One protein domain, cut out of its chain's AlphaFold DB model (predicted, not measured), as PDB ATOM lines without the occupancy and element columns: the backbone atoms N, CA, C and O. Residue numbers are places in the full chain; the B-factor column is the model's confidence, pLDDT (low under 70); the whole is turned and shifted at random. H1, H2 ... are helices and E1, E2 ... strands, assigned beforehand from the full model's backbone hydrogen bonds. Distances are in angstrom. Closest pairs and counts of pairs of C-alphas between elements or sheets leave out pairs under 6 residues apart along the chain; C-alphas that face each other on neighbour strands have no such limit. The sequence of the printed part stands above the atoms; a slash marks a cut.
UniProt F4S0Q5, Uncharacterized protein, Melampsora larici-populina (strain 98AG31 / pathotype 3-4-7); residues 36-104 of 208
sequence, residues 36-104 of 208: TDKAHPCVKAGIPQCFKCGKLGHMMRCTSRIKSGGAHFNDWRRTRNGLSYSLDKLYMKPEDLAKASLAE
ATOM      1  N   THR A  36      11.324 -14.637 -33.385       97.56
ATOM      2  CA  THR A  36      11.917 -15.984 -33.339       97.56
ATOM      3  C   THR A  36      11.839 -16.566 -31.931       97.56
ATOM      4  O   THR A  36      11.575 -15.837 -30.974       97.56
ATOM      5  N   ASP A  37      12.148 -17.854 -31.771       97.31
ATOM      6  CA  ASP A  37      12.145 -18.508 -30.455       97.31
ATOM      7  C   ASP A  37      13.169 -17.925 -29.481       97.31
ATOM      8  O   ASP A  37      12.954 -17.995 -28.271       97.31
ATOM      9  N   LYS A  38      14.219 -17.280 -30.019       97.94
ATOM     10  CA  LYS A  38      15.266 -16.554 -29.280       97.94
ATOM     11  C   LYS A  38      14.794 -15.221 -28.690       97.94
ATOM     12  O   LYS A  38      15.559 -14.560 -27.987       97.94
ATOM     13  N   ALA A  39      13.571 -14.794 -28.994       98.00
ATOM     14  CA  ALA A  39      12.998 -13.599 -28.402       98.00
ATOM     15  C   ALA A  39      12.547 -13.858 -26.958       98.00
ATOM     16  O   ALA A  39      12.148 -14.968 -26.592       98.00
ATOM     17  N   HIS A  40      12.554 -12.796 -26.155       97.31
ATOM     18  CA  HIS A  40      12.062 -12.816 -24.781       97.31
ATOM     19  C   HIS A  40      10.621 -13.362 -24.713       97.31
ATOM     20  O   HIS A  40       9.802 -12.986 -25.562       97.31
ATOM     21  N   PRO A  41      10.255 -14.175 -23.702       96.62
ATOM     22  CA  PRO A  41       8.898 -14.712 -23.552       96.62
ATOM     23  C   PRO A  41       7.785 -13.656 -23.671       96.62
ATOM     24  O   PRO A  41       6.891 -13.803 -24.502       96.62
ATOM     25  N   CYS A  42       7.886 -12.522 -22.967       96.19
ATOM     26  CA  CYS A  42       6.896 -11.439 -23.086       96.19
ATOM     27  C   CYS A  42       6.817 -10.816 -24.493       96.19
ATOM     28  O   CYS A  42       5.751 -10.375 -24.911       96.19
ATOM     29  N   VAL A  43       7.924 -10.774 -25.247       97.56
ATOM     30  CA  VAL A  43       7.920 -10.274 -26.635       97.56
ATOM     31  C   VAL A  43       7.151 -11.236 -27.536       97.56
ATOM     32  O   VAL A  43       6.355 -10.791 -28.366       97.56
ATOM     33  N   LYS A  44       7.329 -12.547 -27.331       96.81
ATOM     34  CA  LYS A  44       6.534 -13.591 -27.998       96.81
ATOM     35  C   LYS A  44       5.048 -13.466 -27.649       96.81
ATOM     36  O   LYS A  44       4.211 -13.593 -28.535       96.81
ATOM     37  N   ALA A  45       4.732 -13.097 -26.408       96.19
ATOM     38  CA  ALA A  45       3.373 -12.781 -25.963       96.19
ATOM     39  C   ALA A  45       2.832 -11.425 -26.473       96.19
ATOM     40  O   ALA A  45       1.677 -11.089 -26.223       96.19
ATOM     41  N   GLY A  46       3.634 -10.628 -27.191       96.94
ATOM     42  CA  GLY A  46       3.216  -9.333 -27.734       96.94
ATOM     43  C   GLY A  46       3.110  -8.208 -26.699       96.94
ATOM     44  O   GLY A  46       2.436  -7.211 -26.952       96.94
ATOM     45  N   ILE A  47       3.766  -8.346 -25.547       96.62
ATOM     46  CA  ILE A  47       3.757  -7.346 -24.476       96.62
ATOM     47  C   ILE A  47       4.683  -6.179 -24.856       96.62
ATOM     48  O   ILE A  47       5.859  -6.414 -25.121       96.62
ATOM     49  N   PRO A  48       4.219  -4.913 -24.838       96.69
ATOM     50  CA  PRO A  48       5.013  -3.776 -25.295       96.69
ATOM     51  C   PRO A  48       6.221  -3.493 -24.393       96.69
ATOM     52  O   PRO A  48       6.141  -3.595 -23.166       96.69
ATOM     53  N   GLN A  49       7.324  -3.063 -25.009       95.88
ATOM     54  CA  GLN A  49       8.535  -2.612 -24.320       95.88
ATOM     55  C   GLN A  49       8.567  -1.083 -24.205       95.88
ATOM     56  O   GLN A  49       8.272  -0.363 -25.161       95.88
ATOM     57  N   CYS A  50       8.970  -0.566 -23.046       95.19
ATOM     58  CA  CYS A  50       9.101   0.866 -22.825       95.19
ATOM     59  C   CYS A  50      10.384   1.415 -23.456       95.19
ATOM     60  O   CYS A  50      11.482   0.979 -23.114       95.19
ATOM     61  N   PHE A  51      10.264   2.461 -24.278       93.25
ATOM     62  CA  PHE A  51      11.416   3.140 -24.886       93.25
ATOM     63  C   PHE A  51      12.351   3.824 -23.881       93.25
ATOM     64  O   PHE A  51      13.519   4.039 -24.185       93.25
ATOM     65  N   LYS A  52      11.847   4.187 -22.694       92.12
ATOM     66  CA  LYS A  52      12.623   4.925 -21.686       92.12
ATOM     67  C   LYS A  52      13.399   3.988 -20.769       92.12
ATOM     68  O   LYS A  52      14.606   4.113 -20.641       92.12
ATOM     69  N   CYS A  53      12.717   3.046 -20.121       93.50
ATOM     70  CA  CYS A  53      13.360   2.164 -19.144       93.50
ATOM     71  C   CYS A  53      13.715   0.774 -19.688       93.50
ATOM     72  O   CYS A  53      14.304  -0.006 -18.950       93.50
ATOM     73  N   GLY A  54      13.326   0.430 -20.920       93.19
ATOM     74  CA  GLY A  54      13.614  -0.872 -21.529       93.19
ATOM     75  C   GLY A  54      12.825  -2.051 -20.949       93.19
ATOM     76  O   GLY A  54      12.946  -3.164 -21.464       93.19
ATOM     77  N   LYS A  55      11.999  -1.834 -19.917       92.94
ATOM     78  CA  LYS A  55      11.163  -2.873 -19.298       92.94
ATOM     79  C   LYS A  55       9.934  -3.193 -20.149       92.94
ATOM     80  O   LYS A  55       9.436  -2.335 -20.878       92.94
ATOM     81  N   LEU A  56       9.447  -4.424 -20.033       93.94
ATOM     82  CA  LEU A  56       8.227  -4.898 -20.689       93.94
ATOM     83  C   LEU A  56       7.000  -4.561 -19.819       93.94
ATOM     84  O   LEU A  56       7.128  -4.305 -18.623       93.94
ATOM     85  N   GLY A  57       5.821  -4.468 -20.437       94.00
ATOM     86  CA  GLY A  57       4.535  -4.251 -19.757       94.00
ATOM     87  C   GLY A  57       3.972  -2.831 -19.852       94.00
ATOM     88  O   GLY A  57       2.838  -2.590 -19.449       94.00
ATOM     89  N   HIS A  58       4.715  -1.868 -20.408       92.94
ATOM     90  CA  HIS A  58       4.221  -0.506 -20.627       92.94
ATOM     91  C   HIS A  58       4.967   0.194 -21.766       92.94
ATOM     92  O   HIS A  58       6.143  -0.060 -21.995       92.94
ATOM     93  N   MET A  59       4.302   1.124 -22.461       87.44
ATOM     94  CA  MET A  59       4.921   1.899 -23.549       87.44
ATOM     95  C   MET A  59       5.120   3.376 -23.178       87.44
ATOM     96  O   MET A  59       6.234   3.892 -23.236       87.44
ATOM     97  N   MET A  60       4.042   4.056 -22.766       78.88
ATOM     98  CA  MET A  60       4.003   5.521 -22.619       78.88
ATOM     99  C   MET A  60       4.188   6.005 -21.173       78.88
ATOM    100  O   MET A  60       4.943   6.944 -20.914       78.88
ATOM    101  N   ARG A  61       3.512   5.366 -20.210       86.56
ATOM    102  CA  ARG A  61       3.523   5.770 -18.795       86.56
ATOM    103  C   ARG A  61       4.628   5.041 -18.036       86.56
ATOM    104  O   ARG A  61       4.375   4.079 -17.323       86.56
ATOM    105  N   CYS A  62       5.866   5.484 -18.236       88.81
ATOM    106  CA  CYS A  62       7.007   4.940 -17.506       88.81
ATOM    107  C   CYS A  62       7.003   5.442 -16.057       88.81
ATOM    108  O   CYS A  62       7.271   6.617 -15.809       88.81
ATOM    109  N   THR A  63       6.710   4.547 -15.116       87.62
ATOM    110  CA  THR A  63       6.756   4.802 -13.666       87.62
ATOM    111  C   THR A  63       8.132   4.533 -13.063       87.62
ATOM    112  O   THR A  63       8.361   4.805 -11.886       87.62
ATOM    113  N   SER A  64       9.071   4.005 -13.854       84.62
ATOM    114  CA  SER A  64      10.408   3.711 -13.358       84.62
ATOM    115  C   SER A  64      11.135   4.999 -12.977       84.62
ATOM    116  O   SER A  64      11.235   5.937 -13.772       84.62
ATOM    117  N   ARG A  65      11.683   5.022 -11.756       82.38
ATOM    118  CA  ARG A  65      12.556   6.105 -11.284       82.38
ATOM    119  C   ARG A  65      13.849   6.179 -12.103       82.38
ATOM    120  O   ARG A  65      14.383   7.264 -12.300       82.38
ATOM    121  N   ILE A  66      14.307   5.038 -12.624       79.88
ATOM    122  CA  ILE A  66      15.512   4.921 -13.445       79.88
ATOM    123  C   ILE A  66      15.099   4.903 -14.920       79.88
ATOM    124  O   ILE A  66      14.544   3.928 -15.425       79.88
ATOM    125  N   LYS A  67      15.368   6.005 -15.623       75.75
ATOM    126  CA  LYS A  67      15.025   6.191 -17.045       75.75
ATOM    127  C   LYS A  67      16.162   5.824 -18.007       75.75
ATOM    128  O   LYS A  67      16.047   6.105 -19.190       75.75
ATOM    129  N   SER A  68      17.250   5.235 -17.516       72.25
ATOM    130  CA  SER A  68      18.471   4.942 -18.286       72.25
ATOM    131  C   SER A  68      18.603   3.477 -18.726       72.25
ATOM    132  O   SER A  68      19.687   3.051 -19.099       72.25
ATOM    133  N   GLY A  69      17.519   2.696 -18.674       78.31
ATOM    134  CA  GLY A  69      17.529   1.275 -19.053       78.31
ATOM    135  C   GLY A  69      17.089   0.982 -20.492       78.31
ATOM    136  O   GLY A  69      17.081  -0.174 -20.906       78.31
ATOM    137  N   GLY A  70      16.650   1.995 -21.243       88.00
ATOM    138  CA  GLY A  70      16.246   1.827 -22.636       88.00
ATOM    139  C   GLY A  70      17.441   1.562 -23.550       88.00
ATOM    140  O   GLY A  70      18.473   2.219 -23.428       88.00
ATOM    141  N   ALA A  71      17.280   0.633 -24.495       92.31
ATOM    142  CA  ALA A  71      18.256   0.431 -25.562       92.31
ATOM    143  C   ALA A  71      18.379   1.687 -26.436       92.31
ATOM    144  O   ALA A  71      17.418   2.457 -26.581       92.31
ATOM    145  N   HIS A  72      19.540   1.864 -27.066       94.19
ATOM    146  CA  HIS A  72      19.779   2.983 -27.969       94.19
ATOM    147  C   HIS A  72      18.753   2.988 -29.110       94.19
ATOM    148  O   HIS A  72      18.342   1.936 -29.597       94.19
ATOM    149  N   PHE A  73      18.329   4.174 -29.563       91.88
ATOM    150  CA  PHE A  73      17.241   4.309 -30.540       91.88
ATOM    151  C   PHE A  73      17.488   3.504 -31.826       91.88
ATOM    152  O   PHE A  73      16.566   2.874 -32.343       91.88
ATOM    153  N   ASN A  74      18.742   3.446 -32.285       95.00
ATOM    154  CA  ASN A  74      19.138   2.686 -33.476       95.00
ATOM    155  C   ASN A  74      19.083   1.162 -33.302       95.00
ATOM    156  O   ASN A  74      19.202   0.461 -34.304       95.00
ATOM    157  N   ASP A  75      18.851   0.640 -32.098       96.38
ATOM    158  CA  ASP A  75      18.742  -0.799 -31.812       96.38
ATOM    159  C   ASP A  75      17.292  -1.275 -31.718       96.38
ATOM    160  O   ASP A  75      17.026  -2.462 -31.539       96.38
ATOM    161  N   TRP A  76      16.326  -0.376 -31.892       96.69
ATOM    162  CA  TRP A  76      14.916  -0.740 -31.953       96.69
ATOM    163  C   TRP A  76      14.558  -1.258 -33.342       96.69
ATOM    164  O   TRP A  76      14.916  -0.663 -34.361       96.69
ATOM    165  N   ARG A  77      13.843  -2.376 -33.403       97.69
ATOM    166  CA  ARG A  77      13.380  -2.998 -34.645       97.69
ATOM    167  C   ARG A  77      11.877  -3.189 -34.582       97.69
ATOM    168  O   ARG A  77      11.336  -3.564 -33.541       97.69
ATOM    169  N   ARG A  78      11.202  -2.947 -35.704       97.69
ATOM    170  CA  ARG A  78       9.769  -3.213 -35.825       97.69
ATOM    171  C   ARG A  78       9.539  -4.691 -36.123       97.69
ATOM    172  O   ARG A  78      10.214  -5.260 -36.979       97.69
ATOM    173  N   THR A  79       8.585  -5.304 -35.437       97.94
ATOM    174  CA  THR A  79       8.239  -6.725 -35.578       97.94
ATOM    175  C   THR A  79       6.892  -6.927 -36.264       97.94
ATOM    176  O   THR A  79       6.095  -5.997 -36.398       97.94
ATOM    177  N   ARG A  80       6.614  -8.157 -36.717       96.94
ATOM    178  CA  ARG A  80       5.365  -8.515 -37.424       96.94
ATOM    179  C   ARG A  80       4.081  -8.236 -36.637       96.94
ATOM    180  O   ARG A  80       3.061  -7.965 -37.255       96.94
ATOM    181  N   ASN A  81       4.135  -8.233 -35.305       96.25
ATOM    182  CA  ASN A  81       3.010  -7.828 -34.448       96.25
ATOM    183  C   ASN A  81       2.754  -6.303 -34.441       96.25
ATOM    184  O   ASN A  81       1.901  -5.824 -33.703       96.25
ATOM    185  N   GLY A  82       3.504  -5.525 -35.227       96.19
ATOM    186  CA  GLY A  82       3.339  -4.079 -35.364       96.19
ATOM    187  C   GLY A  82       4.022  -3.253 -34.274       96.19
ATOM    188  O   GLY A  82       4.107  -2.032 -34.438       96.19
ATOM    189  N   LEU A  83       4.544  -3.898 -33.226       97.19
ATOM    190  CA  LEU A  83       5.271  -3.278 -32.119       97.19
ATOM    191  C   LEU A  83       6.765  -3.134 -32.443       97.19
ATOM    192  O   LEU A  83       7.261  -3.663 -33.439       97.19
ATOM    193  N   SER A  84       7.475  -2.352 -31.631       97.00
ATOM    194  CA  SER A  84       8.927  -2.185 -31.739       97.00
ATOM    195  C   SER A  84       9.597  -2.668 -30.466       97.00
ATOM    196  O   SER A  84       9.154  -2.331 -29.370       97.00
ATOM    197  N   TYR A  85      10.680  -3.415 -30.631       97.81
ATOM    198  CA  TYR A  85      11.458  -3.987 -29.542       97.81
ATOM    199  C   TYR A  85      12.938  -3.708 -29.753       97.81
ATOM    200  O   TYR A  85      13.402  -3.594 -30.889       97.81
ATOM    201  N   SER A  86      13.683  -3.614 -28.660       97.06
ATOM    202  CA  SER A  86      15.147  -3.612 -28.694       97.06
ATOM    203  C   SER A  86      15.696  -4.937 -29.235       97.06
ATOM    204  O   SER A  86      15.128  -6.001 -28.969       97.06
ATOM    205  N   LEU A  87      16.817  -4.882 -29.961       97.00
ATOM    206  CA  LEU A  87      17.527  -6.069 -30.450       97.00
ATOM    207  C   LEU A  87      17.854  -7.060 -29.326       97.00
ATOM    208  O   LEU A  87      17.641  -8.256 -29.514       97.00
ATOM    209  N   ASP A  88      18.253  -6.568 -28.152       96.12
ATOM    210  CA  ASP A  88      18.587  -7.396 -26.985       96.12
ATOM    211  C   ASP A  88      17.424  -8.286 -26.534       96.12
ATOM    212  O   ASP A  88      17.633  -9.395 -26.053       96.12
ATOM    213  N   LYS A  89      16.177  -7.828 -26.706       96.75
ATOM    214  CA  LYS A  89      14.974  -8.607 -26.371       96.75
ATOM    215  C   LYS A  89      14.482  -9.482 -27.523       96.75
ATOM    216  O   LYS A  89      13.715 -10.412 -27.281       96.75
ATOM    217  N   LEU A  90      14.900  -9.204 -28.758       97.31
ATOM    218  CA  LEU A  90      14.566 -10.011 -29.936       97.31
ATOM    219  C   LEU A  90      15.530 -11.183 -30.147       97.31
ATOM    220  O   LEU A  90      15.114 -12.217 -30.666       97.31
ATOM    221  N   TYR A  91      16.792 -11.022 -29.746       96.88
ATOM    222  CA  TYR A  91      17.866 -11.989 -29.952       96.88
ATOM    223  C   TYR A  91      18.640 -12.228 -28.655       96.88
ATOM    224  O   TYR A  91      19.803 -11.848 -28.525       96.88
ATOM    225  N   MET A  92      17.992 -12.868 -27.684       96.25
ATOM    226  CA  MET A  92      18.637 -13.199 -26.417       96.25
ATOM    227  C   MET A  92      19.605 -14.373 -26.573       96.25
ATOM    228  O   MET A  92      19.403 -15.279 -27.390       96.25
ATOM    229  N   LYS A  93      20.652 -14.380 -25.742       97.44
ATOM    230  CA  LYS A  93      21.482 -15.571 -25.541       97.44
ATOM    231  C   LYS A  93      20.643 -16.668 -24.873       97.44
ATOM    232  O   LYS A  93      19.755 -16.343 -24.084       97.44
ATOM    233  N   PRO A  94      20.921 -17.956 -25.140       96.81
ATOM    234  CA  PRO A  94      20.146 -19.058 -24.566       96.81
ATOM    235  C   PRO A  94      20.143 -19.050 -23.028       96.81
ATOM    236  O   PRO A  94      19.106 -19.304 -22.426       96.81
ATOM    237  N   GLU A  95      21.258 -18.673 -22.394       96.31
ATOM    238  CA  GLU A  95      21.357 -18.537 -20.932       96.31
ATOM    239  C   GLU A  95      20.413 -17.462 -20.375       96.31
ATOM    240  O   GLU A  95      19.706 -17.686 -19.393       96.31
ATOM    241  N   ASP A  96      20.364 -16.296 -21.021       95.94
ATOM    242  CA  ASP A  96      19.493 -15.194 -20.605       95.94
ATOM    243  C   ASP A  96      18.023 -15.507 -20.886       95.94
ATOM    244  O   ASP A  96      17.139 -15.057 -20.159       95.94
ATOM    245  N   LEU A  97      17.752 -16.294 -21.928       95.25
ATOM    246  CA  LEU A  97      16.412 -16.756 -22.260       95.25
ATOM    247  C   LEU A  97      15.891 -17.734 -21.205       95.25
ATOM    248  O   LEU A  97      14.750 -17.593 -20.774       95.25
ATOM    249  N   ALA A  98      16.731 -18.662 -20.740       92.94
ATOM    250  CA  ALA A  98      16.397 -19.551 -19.630       92.94
ATOM    251  C   ALA A  98      16.114 -18.755 -18.346       92.94
ATOM    252  O   ALA A  98      15.084 -18.964 -17.710       92.94
ATOM    253  N   LYS A  99      16.963 -17.771 -18.015       93.44
ATOM    254  CA  LYS A  99      16.748 -16.875 -16.865       93.44
ATOM    255  C   LYS A  99      15.447 -16.084 -16.977       93.44
ATOM    256  O   LYS A  99      14.698 -16.021 -16.011       93.44
ATOM    257  N   ALA A 100      15.164 -15.504 -18.140       92.75
ATOM    258  CA  ALA A 100      13.923 -14.772 -18.370       92.75
ATOM    259  C   ALA A 100      12.700 -15.691 -18.274       92.75
ATOM    260  O   ALA A 100      11.702 -15.312 -17.682       92.75
ATOM    261  N   SER A 101      12.780 -16.909 -18.813       90.38
ATOM    262  CA  SER A 101      11.688 -17.878 -18.709       90.38
ATOM    263  C   SER A 101      11.422 -18.309 -17.268       90.38
ATOM    264  O   SER A 101      10.269 -18.532 -16.923       90.38
ATOM    265  N   LEU A 102      12.467 -18.426 -16.445       89.81
ATOM    266  CA  LEU A 102      12.326 -18.704 -15.018       89.81
ATOM    267  C   LEU A 102      11.718 -17.506 -14.285       89.81
ATOM    268  O   LEU A 102      10.748 -17.688 -13.567       89.81
ATOM    269  N   ALA A 103      12.229 -16.291 -14.500       87.69
ATOM    270  CA  ALA A 103      11.708 -15.088 -13.847       87.69
ATOM    271  C   ALA A 103      10.197 -14.913 -14.078       87.69
ATOM    272  O   ALA A 103       9.444 -14.755 -13.127       87.69
ATOM    273  N   GLU A 104       9.733 -15.074 -15.319       82.56
ATOM    274  CA  GLU A 104       8.303 -14.967 -15.645       82.56
ATOM    275  C   GLU A 104       7.451 -16.092 -15.031       82.56
ATOM    276  O   GLU A 104       6.250 -15.916 -14.852       82.56
TER     277      GLU A 104
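AT A GLANCE: This is residues 36 to 104 of the 208 residues of an uncharacterized protein of Melampsora larici-populina (strain 98AG31 / pathotype 3-4-7) (UniProt F4S0Q5). There is little regular structure: looping residues 45 to 75 make one end, helix H3 the other, with short helices H1 and H2 between H3 and a small strand hairpin, E1 and E2, at one side. The 69 printed residues, 25 in named elements, run H1, E1, E2, H2, H3; the class is mixed, the sheet antiparallel. The whole is compact, radius of gyration of the C-alphas 11.5 A, spanning 28 by 25 by 20 A.

HOW THE PARTS SIT: E1, residues 76 to 78, and E2, residues 84 to 86, form an antiparallel hairpin; N 77 and O 85 are within hydrogen-bond range, 2.8 A. H2, residues 87 to 90, is close to but not clearly touching H1, residues 41 to 44; their closest C-alphas, Lys 89 and Val 43, are 7.3 A apart. H1 touches H3, residues 94 to 104; their closest C-alphas, Pro 41 and Ser 101, are 6.4 A apart. H3 is apart from E1, E2 and H2. In H3 every O i to N i+4 pair is within hydrogen-bond range; H1 and H2 are too short for one.

IN THESE COORDINATES: H1 begins at C-alpha 41 (8.898, -14.712, -23.552); H3, 15.4 A long, ends at C-alpha 104 (8.303, -14.967, -15.645).

THE WHOLE: The farthest C-alphas, Thr 36 and Arg 65, are 31.2 A apart. The printed part has no cut; H1 to E1 is a long link. No printed residue is under 70 in pLDDT.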